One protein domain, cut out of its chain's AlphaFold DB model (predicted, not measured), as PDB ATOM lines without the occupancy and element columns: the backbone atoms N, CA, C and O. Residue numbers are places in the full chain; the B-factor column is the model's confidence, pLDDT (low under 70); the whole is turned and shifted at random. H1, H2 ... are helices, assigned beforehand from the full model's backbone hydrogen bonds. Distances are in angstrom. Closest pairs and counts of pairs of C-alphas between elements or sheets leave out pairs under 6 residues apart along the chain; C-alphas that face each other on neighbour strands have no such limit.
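This is residues 4 to 86 of the 87 residues of an uncharacterized protein of Reinekea marinisedimentorum (UniProt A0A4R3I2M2). One long helix, H6, runs along much of an elongated domain; H2 lies beside its later part, and H3 packs across both of them. Three short helices, H1, H4 and H5, gather loosely towards the end where H6 begins. The 83 printed residues hold six named helices, in order H1 to H6, and no named strand: the class is all helix. The whole is compact, with a radius of gyration of the C-alphas of 12.6 A and spans of 43 by 23 by 19 A.

H1, residues 4 to 11, touches H5, residues 54 to 61, closest at the C-alphas of Leu 8 and Thr 61, 6.1 A, at a steep tilt of 55 degrees. H1 only just touches H4, residues 46 to 50, with 3 pairs of C-alphas within 8 A; the closest, Val 4 and His 50, are 6.5 A apart. H2, residues 14 to 27, touches H3, residues 31 to 40, about perpendicular at 81 degrees; the closest C-alphas, Ser 24 and Val 31, are 5.3 A apart. H2 also touches residues 71 to 81 of H6, residues 64 to 85, at a shallow tilt of 29 degrees, the same way; the closest C-alphas, Leu 23 and Arg 78, are 6.3 A apart. H3 touches residues 70 to 77 of H6, closest at the C-alphas of Ile 38 and Leu 73, 6.2 A. H3 and H4 touch only at the corner, and only just, with 3 pairs of C-alphas within 8 A. Every O i to N i+4 pair is within hydrogen-bond range in H1 to H5, and 16 of 18 in H6.

H1 begins at C-alpha 4, (12.427, 9.379, 43.529). H2 measures 19.8 A from first to last C-alpha, H3 14.3 A and H6 32.2 A. H6 ends at C-alpha 85, (-12.281, -7.556, 35.232).

The two C-alphas farthest apart, Glu 55 and Tyr 86, are 43.8 A apart. The printed part has no cut, and the five links are tight. Residues 81 to 86 have pLDDT under 70.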
ATOM      1  N   VAL A   4      13.227   8.909  44.671       83.88
ATOM      2  CA  VAL A   4      12.427   9.379  43.529       83.88
ATOM      3  C   VAL A   4      10.941   9.187  43.789       83.88
ATOM      4  O   VAL A   4      10.158  10.115  43.578       83.88
ATOM      5  N   LEU A   5      10.554   8.014  44.291       80.62
ATOM      6  CA  LEU A   5       9.159   7.711  44.598       80.62
ATOM      7  C   LEU A   5       8.636   8.564  45.755       80.62
ATOM      8  O   LEU A   5       7.505   9.038  45.684       80.62
ATOM      9  N   ASP A   6       9.450   8.811  46.783       83.88
ATOM     10  CA  ASP A   6       9.064   9.675  47.904       83.88
ATOM     11  C   ASP A   6       8.840  11.126  47.453       83.88
ATOM     12  O   ASP A   6       7.827  11.743  47.799       83.88
ATOM     13  N   VAL A   7       9.739  11.664  46.619       85.31
ATOM     14  CA  VAL A   7       9.574  13.010  46.051       85.31
ATOM     15  C   VAL A   7       8.320  13.066  45.183       85.31
ATOM     16  O   VAL A   7       7.505  13.966  45.370       85.31
ATOM     17  N   LEU A   8       8.103  12.093  44.298       82.50
ATOM     18  CA  LEU A   8       6.911  12.047  43.450       82.50
ATOM     19  C   LEU A   8       5.620  11.984  44.266       82.50
ATOM     20  O   LEU A   8       4.733  12.804  44.045       82.50
ATOM     21  N   LYS A   9       5.527  11.090  45.254       81.62
ATOM     22  CA  LYS A   9       4.355  10.993  46.140       81.62
ATOM     23  C   LYS A   9       4.058  12.305  46.863       81.62
ATOM     24  O   LYS A   9       2.898  12.636  47.054       81.62
ATOM     25  N   SER A  10       5.087  13.074  47.224       84.06
ATOM     26  CA  SER A  10       4.906  14.381  47.873       84.06
ATOM     27  C   SER A  10       4.412  15.492  46.935       84.06
ATOM     28  O   SER A  10       3.949  16.529  47.412       84.06
ATOM     29  N   LYS A  11       4.556  15.318  45.613       83.25
ATOM     30  CA  LYS A  11       4.227  16.330  44.590       83.25
ATOM     31  C   LYS A  11       2.987  15.988  43.774       83.25
ATOM     32  O   LYS A  11       2.391  16.887  43.185       83.25
ATOM     33  N   ILE A  12       2.626  14.711  43.708       80.81
ATOM     34  CA  ILE A  12       1.404  14.254  43.057       80.81
ATOM     35  C   ILE A  12       0.197  14.773  43.850       80.81
ATOM     36  O   ILE A  12       0.209  14.842  45.077       80.81
ATOM     37  N   ASP A  13      -0.843  15.164  43.119       80.50
ATOM     38  CA  ASP A  13      -2.087  15.664  43.693       80.50
ATOM     39  C   ASP A  13      -2.747  14.612  44.617       80.50
ATOM     40  O   ASP A  13      -2.689  13.412  44.312       80.50
ATOM     41  N   PRO A  14      -3.404  15.017  45.721       79.56
ATOM     42  CA  PRO A  14      -4.106  14.090  46.607       79.56
ATOM     43  C   PRO A  14      -5.103  13.177  45.883       79.56
ATOM     44  O   PRO A  14      -5.156  11.988  46.192       79.56
ATOM     45  N   ALA A  15      -5.819  13.678  44.869       80.25
ATOM     46  CA  ALA A  15      -6.762  12.864  44.101       80.25
ATOM     47  C   ALA A  15      -6.051  11.756  43.306       80.25
ATOM     48  O   ALA A  15      -6.495  10.614  43.279       80.25
ATOM     49  N   ALA A  16      -4.894  12.057  42.712       80.56
ATOM     50  CA  ALA A  16      -4.095  11.052  42.011       80.56
ATOM     51  C   ALA A  16      -3.461  10.031  42.979       80.56
ATOM     52  O   ALA A  16      -3.231   8.883  42.604       80.56
ATOM     53  N   THR A  17      -3.212  10.422  44.233       82.69
ATOM     54  CA  THR A  17      -2.757   9.505  45.294       82.69
ATOM     55  C   THR A  17      -3.862   8.534  45.718       82.69
ATOM     56  O   THR A  17      -3.595   7.350  45.946       82.69
ATOM     57  N   GLU A  18      -5.104   9.008  45.787       85.69
ATOM     58  CA  GLU A  18      -6.280   8.165  46.013       85.69
ATOM     59  C   GLU A  18      -6.479   7.182  44.852       85.69
ATOM     60  O   GLU A  18      -6.549   5.978  45.087       85.69
ATOM     61  N   GLU A  19      -6.410   7.650  43.599       85.81
ATOM     62  CA  GLU A  19      -6.460   6.784  42.407       85.81
ATOM     63  C   GLU A  19      -5.367   5.699  42.418       85.81
ATOM     64  O   GLU A  19      -5.632   4.540  42.099       85.81
ATOM     65  N   LEU A  20      -4.137   6.043  42.814       86.75
ATOM     66  CA  LEU A  20      -3.042   5.077  42.962       86.75
ATOM     67  C   LEU A  20      -3.311   4.047  44.065       86.75
ATOM     68  O   LEU A  20      -2.930   2.886  43.920       86.75
ATOM     69  N   SER A  21      -3.956   4.458  45.156       87.38
ATOM     70  CA  SER A  21      -4.310   3.568  46.266       87.38
ATOM     71  C   SER A  21      -5.433   2.606  45.870       87.38
ATOM     72  O   SER A  21      -5.354   1.414  46.161       87.38
ATOM     73  N   GLU A  22      -6.435   3.089  45.132       88.25
ATOM     74  CA  GLU A  22      -7.475   2.246  44.534       88.25
ATOM     75  C   GLU A  22      -6.879   1.236  43.548       88.25
ATOM     76  O   GLU A  22      -7.187   0.047  43.613       88.25
ATOM     77  N   LEU A  23      -5.979   1.685  42.668       86.44
ATOM     78  CA  LEU A  23      -5.254   0.814  41.743       86.44
ATOM     79  C   LEU A  23      -4.410  -0.231  42.473       86.44
ATOM     80  O   LEU A  23      -4.341  -1.378  42.039       86.44
ATOM     81  N   SER A  24      -3.783   0.161  43.581       89.75
ATOM     82  CA  SER A  24      -2.999  -0.738  44.426       89.75
ATOM     83  C   SER A  24      -3.850  -1.870  44.984       89.75
ATOM     84  O   SER A  24      -3.456  -3.035  44.895       89.75
ATOM     85  N   ALA A  25      -5.047  -1.543  45.474       87.75
ATOM     86  CA  ALA A  25      -6.010  -2.536  45.928       87.75
ATOM     87  C   ALA A  25      -6.513  -3.415  44.772       87.75
ATOM     88  O   ALA A  25      -6.530  -4.637  44.899       87.75
ATOM     89  N   MET A  26      -6.867  -2.809  43.636       87.00
ATOM     90  CA  MET A  26      -7.427  -3.505  42.475       87.00
ATOM     91  C   MET A  26      -6.446  -4.502  41.849       87.00
ATOM     92  O   MET A  26      -6.818  -5.622  41.517       87.00
ATOM     93  N   LEU A  27      -5.185  -4.101  41.686       84.19
ATOM     94  CA  LEU A  27      -4.152  -4.918  41.049       84.19
ATOM     95  C   LEU A  27      -3.414  -5.824  42.043       84.19
ATOM     96  O   LEU A  27      -2.526  -6.566  41.629       84.19
ATOM     97  N   ALA A  28      -3.735  -5.743  43.340       87.44
ATOM     98  CA  ALA A  28      -2.980  -6.377  44.423       87.44
ATOM     99  C   ALA A  28      -1.463  -6.101  44.331       87.44
ATOM    100  O   ALA A  28      -0.626  -6.958  44.627       87.44
ATOM    101  N   LEU A  29      -1.106  -4.886  43.907       87.56
ATOM    102  CA  LEU A  29       0.271  -4.429  43.748       87.56
ATOM    103  C   LEU A  29       0.515  -3.218  44.640       87.56
ATOM    104  O   LEU A  29      -0.356  -2.361  44.742       87.56
ATOM    105  N   PRO A  30       1.694  -3.083  45.259       88.06
ATOM    106  CA  PRO A  30       2.003  -1.896  46.041       88.06
ATOM    107  C   PRO A  30       2.060  -0.651  45.142       88.06
ATOM    108  O   PRO A  30       2.476  -0.728  43.981       88.06
ATOM    109  N   VAL A  31       1.677   0.506  45.692       85.94
ATOM    110  CA  VAL A  31       1.664   1.804  44.987       85.94
ATOM    111  C   VAL A  31       3.009   2.098  44.317       85.94
ATOM    112  O   VAL A  31       3.042   2.614  43.203       85.94
ATOM    113  N   GLU A  32       4.121   1.730  44.957       85.56
ATOM    114  CA  GLU A  32       5.465   1.863  44.393       85.56
ATOM    115  C   GLU A  32       5.601   1.121  43.063       85.56
ATOM    116  O   GLU A  32       6.085   1.699  42.098       85.56
ATOM    117  N   LYS A  33       5.127  -0.127  42.975       85.62
ATOM    118  CA  LYS A  33       5.229  -0.935  41.748       85.62
ATOM    119  C   LYS A  33       4.379  -0.369  40.618       85.62
ATOM    120  O   LYS A  33       4.777  -0.428  39.456       85.62
ATOM    121  N   ILE A  34       3.227   0.202  40.956       86.81
ATOM    122  CA  ILE A  34       2.358   0.872  39.987       86.81
ATOM    123  C   ILE A  34       3.035   2.143  39.472       86.81
ATOM    124  O   ILE A  34       3.103   2.349  38.262       86.81
ATOM    125  N   LEU A  35       3.599   2.960  40.365       84.44
ATOM    126  CA  LEU A  35       4.354   4.155  39.992       84.44
ATOM    127  C   LEU A  35       5.579   3.821  39.137       84.44
ATOM    128  O   LEU A  35       5.788   4.478  38.123       84.44
ATOM    129  N   GLU A  36       6.353   2.793  39.497       87.31
ATOM    130  CA  GLU A  36       7.471   2.300  38.684       87.31
ATOM    131  C   GLU A  36       6.994   1.936  37.268       87.31
ATOM    132  O   GLU A  36       7.533   2.442  36.287       87.31
ATOM    133  N   SER A  37       5.931   1.133  37.151       85.69
ATOM    134  CA  SER A  37       5.345   0.732  35.861       85.69
ATOM    135  C   SER A  37       4.866   1.927  35.027       85.69
ATOM    136  O   SER A  37       5.059   1.970  33.810       85.69
ATOM    137  N   ILE A  38       4.258   2.922  35.673       86.62
ATOM    138  CA  ILE A  38       3.808   4.158  35.026       86.62
ATOM    139  C   ILE A  38       4.999   4.986  34.538       86.62
ATOM    140  O   ILE A  38       4.976   5.480  33.411       86.62
ATOM    141  N   LEU A  39       6.042   5.122  35.355       84.94
ATOM    142  CA  LEU A  39       7.244   5.881  35.015       84.94
ATOM    143  C   LEU A  39       8.019   5.238  33.868       84.94
ATOM    144  O   LEU A  39       8.496   5.954  32.997       84.94
ATOM    145  N   GLU A  40       8.074   3.909  33.794       85.19
ATOM    146  CA  GLU A  40       8.640   3.198  32.637       85.19
ATOM    147  C   GLU A  40       7.891   3.503  31.323       85.19
ATOM    148  O   GLU A  40       8.462   3.398  30.239       85.19
ATOM    149  N   LYS A  41       6.622   3.929  31.399       82.19
ATOM    150  CA  LYS A  41       5.813   4.366  30.245       82.19
ATOM    151  C   LYS A  41       5.854   5.881  30.011       82.19
ATOM    152  O   LYS A  41       5.301   6.345  29.010       82.19
ATOM    153  N   SER A  42       6.447   6.650  30.924       82.50
ATOM    154  CA  SER A  42       6.624   8.098  30.800       82.50
ATOM    155  C   SER A  42       7.877   8.420  29.990       82.50
ATOM    156  O   SER A  42       8.835   7.653  29.912       82.50
ATOM    157  N   SER A  43       7.882   9.626  29.431       80.75
ATOM    158  CA  SER A  43       9.064  10.277  28.860       80.75
ATOM    159  C   SER A  43      10.241  10.367  29.853       80.75
ATOM    160  O   SER A  43      11.397  10.479  29.443       80.75
ATOM    161  N   TYR A  44       9.949  10.317  31.156       77.62
ATOM    162  CA  TYR A  44      10.909  10.348  32.254       77.62
ATOM    163  C   TYR A  44      10.961   8.983  32.945       77.62
ATOM    164  O   TYR A  44      10.404   8.808  34.029       77.62
ATOM    165  N   SER A  45      11.646   8.020  32.318       82.50
ATOM    166  CA  SER A  45      11.830   6.690  32.912       82.50
ATOM    167  C   SER A  45      12.411   6.778  34.323       82.50
ATOM    168  O   SER A  45      13.206   7.678  34.627       82.50
ATOM    169  N   LEU A  46      12.070   5.813  35.179       81.88
ATOM    170  CA  LEU A  46      12.563   5.759  36.557       81.88
ATOM    171  C   LEU A  46      14.100   5.805  36.597       81.88
ATOM    172  O   LEU A  46      14.694   6.588  37.336       81.88
ATOM    173  N   SER A  47      14.736   5.061  35.690       84.00
ATOM    174  CA  SER A  47      16.190   5.059  35.495       84.00
ATOM    175  C   SER A  47      16.768   6.446  35.191       84.00
ATOM    176  O   SER A  47      17.875   6.769  35.624       84.00
ATOM    177  N   SER A  48      16.046   7.270  34.427       86.31
ATOM    178  CA  SER A  48      16.473   8.631  34.092       86.31
ATOM    179  C   SER A  48      16.358   9.553  35.302       86.31
ATOM    180  O   SER A  48      17.259  10.356  35.540       86.31
ATOM    181  N   LEU A  49      15.291   9.403  36.088       86.19
ATOM    182  CA  LEU A  49      15.058  10.171  37.312       86.19
ATOM    183  C   LEU A  49      16.068   9.824  38.413       86.19
ATOM    184  O   LEU A  49      16.602  10.731  39.045       86.19
ATOM    185  N   HIS A  50      16.411   8.543  38.595       85.88
ATOM    186  CA  HIS A  50      17.415   8.106  39.579       85.88
ATOM    187  C   HIS A  50      18.814   8.664  39.328       85.88
ATOM    188  O   HIS A  50      19.603   8.790  40.260       85.88
ATOM    189  N   ARG A  51      19.140   8.998  38.077       88.06
ATOM    190  CA  ARG A  51      20.436   9.592  37.713       88.06
ATOM    191  C   ARG A  51      20.490  11.101  37.949       88.06
ATOM    192  O   ARG A  51      21.554  11.695  37.789       88.06
ATOM    193  N   MET A  52      19.366  11.736  38.284       89.31
ATOM    194  CA  MET A  52      19.316  13.173  38.541       89.31
ATOM    195  C   MET A  52      19.780  13.497  39.961       89.31
ATOM    196  O   MET A  52      19.608  12.724  40.899       89.31
ATOM    197  N   THR A  53      20.340  14.694  40.134       89.50
ATOM    198  CA  THR A  53      20.552  15.257  41.470       89.50
ATOM    199  C   THR A  53      19.204  15.534  42.138       89.50
ATOM    200  O   THR A  53      18.215  15.789  41.450       89.50
ATOM    201  N   LYS A  54      19.163  15.547  43.479       86.75
ATOM    202  CA  LYS A  54      17.944  15.854  44.250       86.75
ATOM    203  C   LYS A  54      17.253  17.137  43.781       86.75
ATOM    204  O   LYS A  54      16.056  17.131  43.536       86.75
ATOM    205  N   GLU A  55      18.018  18.209  43.609       88.94
ATOM    206  CA  GLU A  55      17.500  19.519  43.207       88.94
ATOM    207  C   GLU A  55      16.862  19.480  41.807       88.94
ATOM    208  O   GLU A  55      15.765  19.992  41.586       88.94
ATOM    209  N   ARG A  56      17.506  18.783  40.862       89.75
ATOM    210  CA  ARG A  56      16.984  18.632  39.500       89.75
ATOM    211  C   ARG A  56      15.773  17.709  39.443       89.75
ATOM    212  O   ARG A  56      14.842  17.988  38.691       89.75
ATOM    213  N   LEU A  57      15.779  16.645  40.241       88.31
ATOM    214  CA  LEU A  57      14.629  15.775  40.429       88.31
ATOM    215  C   LEU A  57      13.439  16.587  40.948       88.31
ATOM    216  O   LEU A  57      12.401  16.578  40.305       88.31
ATOM    217  N   GLU A  58      13.607  17.347  42.033       88.62
ATOM    218  CA  GLU A  58      12.543  18.169  42.620       88.62
ATOM    219  C   GLU A  58      11.959  19.176  41.619       88.62
ATOM    220  O   GLU A  58      10.736  19.330  41.547       88.62
ATOM    221  N   MET A  59      12.806  19.809  40.798       89.94
ATOM    222  CA  MET A  59      12.360  20.670  39.698       89.94
ATOM    223  C   MET A  59      11.514  19.915  38.665       89.94
ATOM    224  O   MET A  59      10.435  20.376  38.298       89.94
ATOM    225  N   VAL A  60      11.990  18.762  38.186       88.00
ATOM    226  CA  VAL A  60      11.292  17.955  37.173       88.00
ATOM    227  C   VAL A  60       9.978  17.405  37.727       88.00
ATOM    228  O   VAL A  60       8.952  17.498  37.060       88.00
ATOM    229  N   THR A  61       9.970  16.917  38.968       85.62
ATOM    230  CA  THR A  61       8.767  16.394  39.633       85.62
ATOM    231  C   THR A  61       7.752  17.466  39.997       85.62
ATOM    232  O   THR A  61       6.581  17.157  40.178       85.62
ATOM    233  N   SER A  62       8.183  18.726  40.078       86.62
ATOM    234  CA  SER A  62       7.288  19.876  40.253       86.62
ATOM    235  C   SER A  62       6.830  20.470  38.914       86.62
ATOM    236  O   SER A  62       6.050  21.420  38.897       86.62
ATOM    237  N   SER A  63       7.304  19.936  37.782       88.69
ATOM    238  CA  SER A  63       6.908  20.408  36.459       88.69
ATOM    239  C   SER A  63       5.453  20.026  36.157       88.69
ATOM    240  O   SER A  63       5.109  18.840  36.217       88.69
ATOM    241  N   PRO A  64       4.606  20.981  35.720       85.62
ATOM    242  CA  PRO A  64       3.226  20.697  35.323       85.62
ATOM    243  C   PRO A  64       3.122  19.644  34.214       85.62
ATOM    244  O   PRO A  64       2.144  18.899  34.157       85.62
ATOM    245  N   ALA A  65       4.132  19.574  33.340       87.12
ATOM    246  CA  ALA A  65       4.176  18.618  32.239       87.12
ATOM    247  C   ALA A  65       4.284  17.176  32.750       87.12
ATOM    248  O   ALA A  65       3.497  16.329  32.330       87.12
ATOM    249  N   LEU A  66       5.199  16.914  33.695       85.75
ATOM    250  CA  LEU A  66       5.341  15.585  34.290       85.75
ATOM    251  C   LEU A  66       4.096  15.217  35.096       85.75
ATOM    252  O   LEU A  66       3.575  14.120  34.941       85.75
ATOM    253  N   LEU A  67       3.581  16.134  35.920       85.31
ATOM    254  CA  LEU A  67       2.395  15.870  36.740       85.31
ATOM    255  C   LEU A  67       1.162  15.548  35.883       85.31
ATOM    256  O   LEU A  67       0.416  14.619  36.189       85.31
ATOM    257  N   SER A  68       0.973  16.268  34.774       88.19
ATOM    258  CA  SER A  68      -0.113  15.997  33.825       88.19
ATOM    259  C   SER A  68       0.076  14.661  33.104       88.19
ATOM    260  O   SER A  68      -0.889  13.920  32.915       88.19
ATOM    261  N   GLU A  69       1.311  14.330  32.714       88.19
ATOM    262  CA  GLU A  69       1.636  13.037  32.107       88.19
ATOM    263  C   GLU A  69       1.368  11.886  33.084       88.19
ATOM    264  O   GLU A  69       0.679  10.936  32.716       88.19
ATOM    265  N   LEU A  70       1.831  12.002  34.330       86.25
ATOM    266  CA  LEU A  70       1.593  11.026  35.390       86.25
ATOM    267  C   LEU A  70       0.103  10.841  35.646       86.25
ATOM    268  O   LEU A  70      -0.370   9.711  35.603       86.25
ATOM    269  N   LYS A  71      -0.664  11.925  35.812       86.56
ATOM    270  CA  LYS A  71      -2.120  11.845  35.995       86.56
ATOM    271  C   LYS A  71      -2.798  11.116  34.832       86.56
ATOM    272  O   LYS A  71      -3.631  10.240  35.045       86.56
ATOM    273  N   ARG A  72      -2.411  11.428  33.591       88.62
ATOM    274  CA  ARG A  72      -2.931  10.752  32.393       88.62
ATOM    275  C   ARG A  72      -2.588   9.260  32.380       88.62
ATOM    276  O   ARG A  72      -3.413   8.453  31.956       88.62
ATOM    277  N   LEU A  73      -1.378   8.891  32.794       88.12
ATOM    278  CA  LEU A  73      -0.932   7.499  32.829       88.12
ATOM    279  C   LEU A  73      -1.589   6.711  33.970       88.12
ATOM    280  O   LEU A  73      -2.015   5.590  33.721       88.12
ATOM    281  N   ILE A  74      -1.753   7.301  35.159       87.81
ATOM    282  CA  ILE A  74      -2.513   6.726  36.285       87.81
ATOM    283  C   ILE A  74      -3.942   6.422  35.837       87.81
ATOM    284  O   ILE A  74      -4.398   5.283  35.931       87.81
ATOM    285  N   TRP A  75      -4.607   7.412  35.235       87.19
ATOM    286  CA  TRP A  75      -5.939   7.231  34.672       87.19
ATOM    287  C   TRP A  75      -5.949   6.089  33.646       87.19
ATOM    288  O   TRP A  75      -6.769   5.180  33.725       87.19
ATOM    289  N   LYS A  76      -4.991   6.059  32.713       87.38
ATOM    290  CA  LYS A  76      -4.894   4.989  31.709       87.38
ATOM    291  C   LYS A  76      -4.697   3.598  32.327       87.38
ATOM    292  O   LYS A  76      -5.297   2.642  31.829       87.38
ATOM    293  N   GLU A  77      -3.886   3.465  33.375       85.62
ATOM    294  CA  GLU A  77      -3.715   2.196  34.095       85.62
ATOM    295  C   GLU A  77      -5.019   1.754  34.757       85.62
ATOM    296  O   GLU A  77      -5.396   0.594  34.610       85.62
ATOM    297  N   ARG A  78      -5.777   2.676  35.366       82.62
ATOM    298  CA  ARG A  78      -7.103   2.383  35.935       82.62
ATOM    299  C   ARG A  78      -8.054   1.772  34.916       82.62
ATOM    300  O   ARG A  78      -8.640   0.723  35.166       82.62
ATOM    301  N   TRP A  79      -8.165   2.380  33.740       80.00
ATOM    302  CA  TRP A  79      -9.029   1.857  32.676       80.00
ATOM    303  C   TRP A  79      -8.513   0.554  32.060       80.00
ATOM    304  O   TRP A  79      -9.304  -0.257  31.578       80.00
ATOM    305  N   SER A  80      -7.197   0.339  32.071       78.69
ATOM    306  CA  SER A  80      -6.602  -0.912  31.593       78.69
ATOM    307  C   SER A  80      -6.858  -2.061  32.575       78.69
ATOM    308  O   SER A  80      -7.215  -3.149  32.130       78.69
ATOM    309  N   GLY A  81      -6.763  -1.806  33.885       65.81
ATOM    310  CA  GLY A  81      -7.113  -2.762  34.939       65.81
ATOM    311  C   GLY A  81      -8.600  -3.120  34.932       65.81
ATOM    312  O   GLY A  81      -8.947  -4.295  34.967       65.81
ATOM    313  N   GLN A  82      -9.485  -2.134  34.756       61.12
ATOM    314  CA  GLN A  82     -10.932  -2.374  34.650       61.12
ATOM    315  C   GLN A  82     -11.323  -3.234  33.449       61.12
ATOM    316  O   GLN A  82     -12.244  -4.034  33.557       61.12
ATOM    317  N   ARG A  83     -10.623  -3.147  32.309       58.66
ATOM    318  CA  ARG A  83     -10.916  -4.042  31.175       58.66
ATOM    319  C   ARG A  83     -10.610  -5.512  31.453       58.66
ATOM    320  O   ARG A  83     -11.204  -6.350  30.788       58.66
ATOM    321  N   GLN A  84      -9.695  -5.826  32.369       53.06
ATOM    322  CA  GLN A  84      -9.383  -7.219  32.703       53.06
ATOM    323  C   GLN A  84     -10.434  -7.857  33.619       53.06
ATOM    324  O   GLN A  84     -10.546  -9.074  33.635       53.06
ATOM    325  N   GLU A  85     -11.229  -7.059  34.334       47.88
ATOM    326  CA  GLU A  85     -12.281  -7.556  35.232       47.88
ATOM    327  C   GLU A  85     -13.581  -7.946  34.494       47.88
ATOM    328  O   GLU A  85     -14.432  -8.624  35.062       47.88
ATOM    329  N   TYR A  86     -13.731  -7.550  33.223       47.56
ATOM    330  CA  TYR A  86     -14.923  -7.805  32.392       47.56
ATOM    331  C   TYR A  86     -14.632  -8.623  31.115       47.56
ATOM    332  O   TYR A  86     -15.465  -8.631  30.205       47.56
TER     333      TYR A  86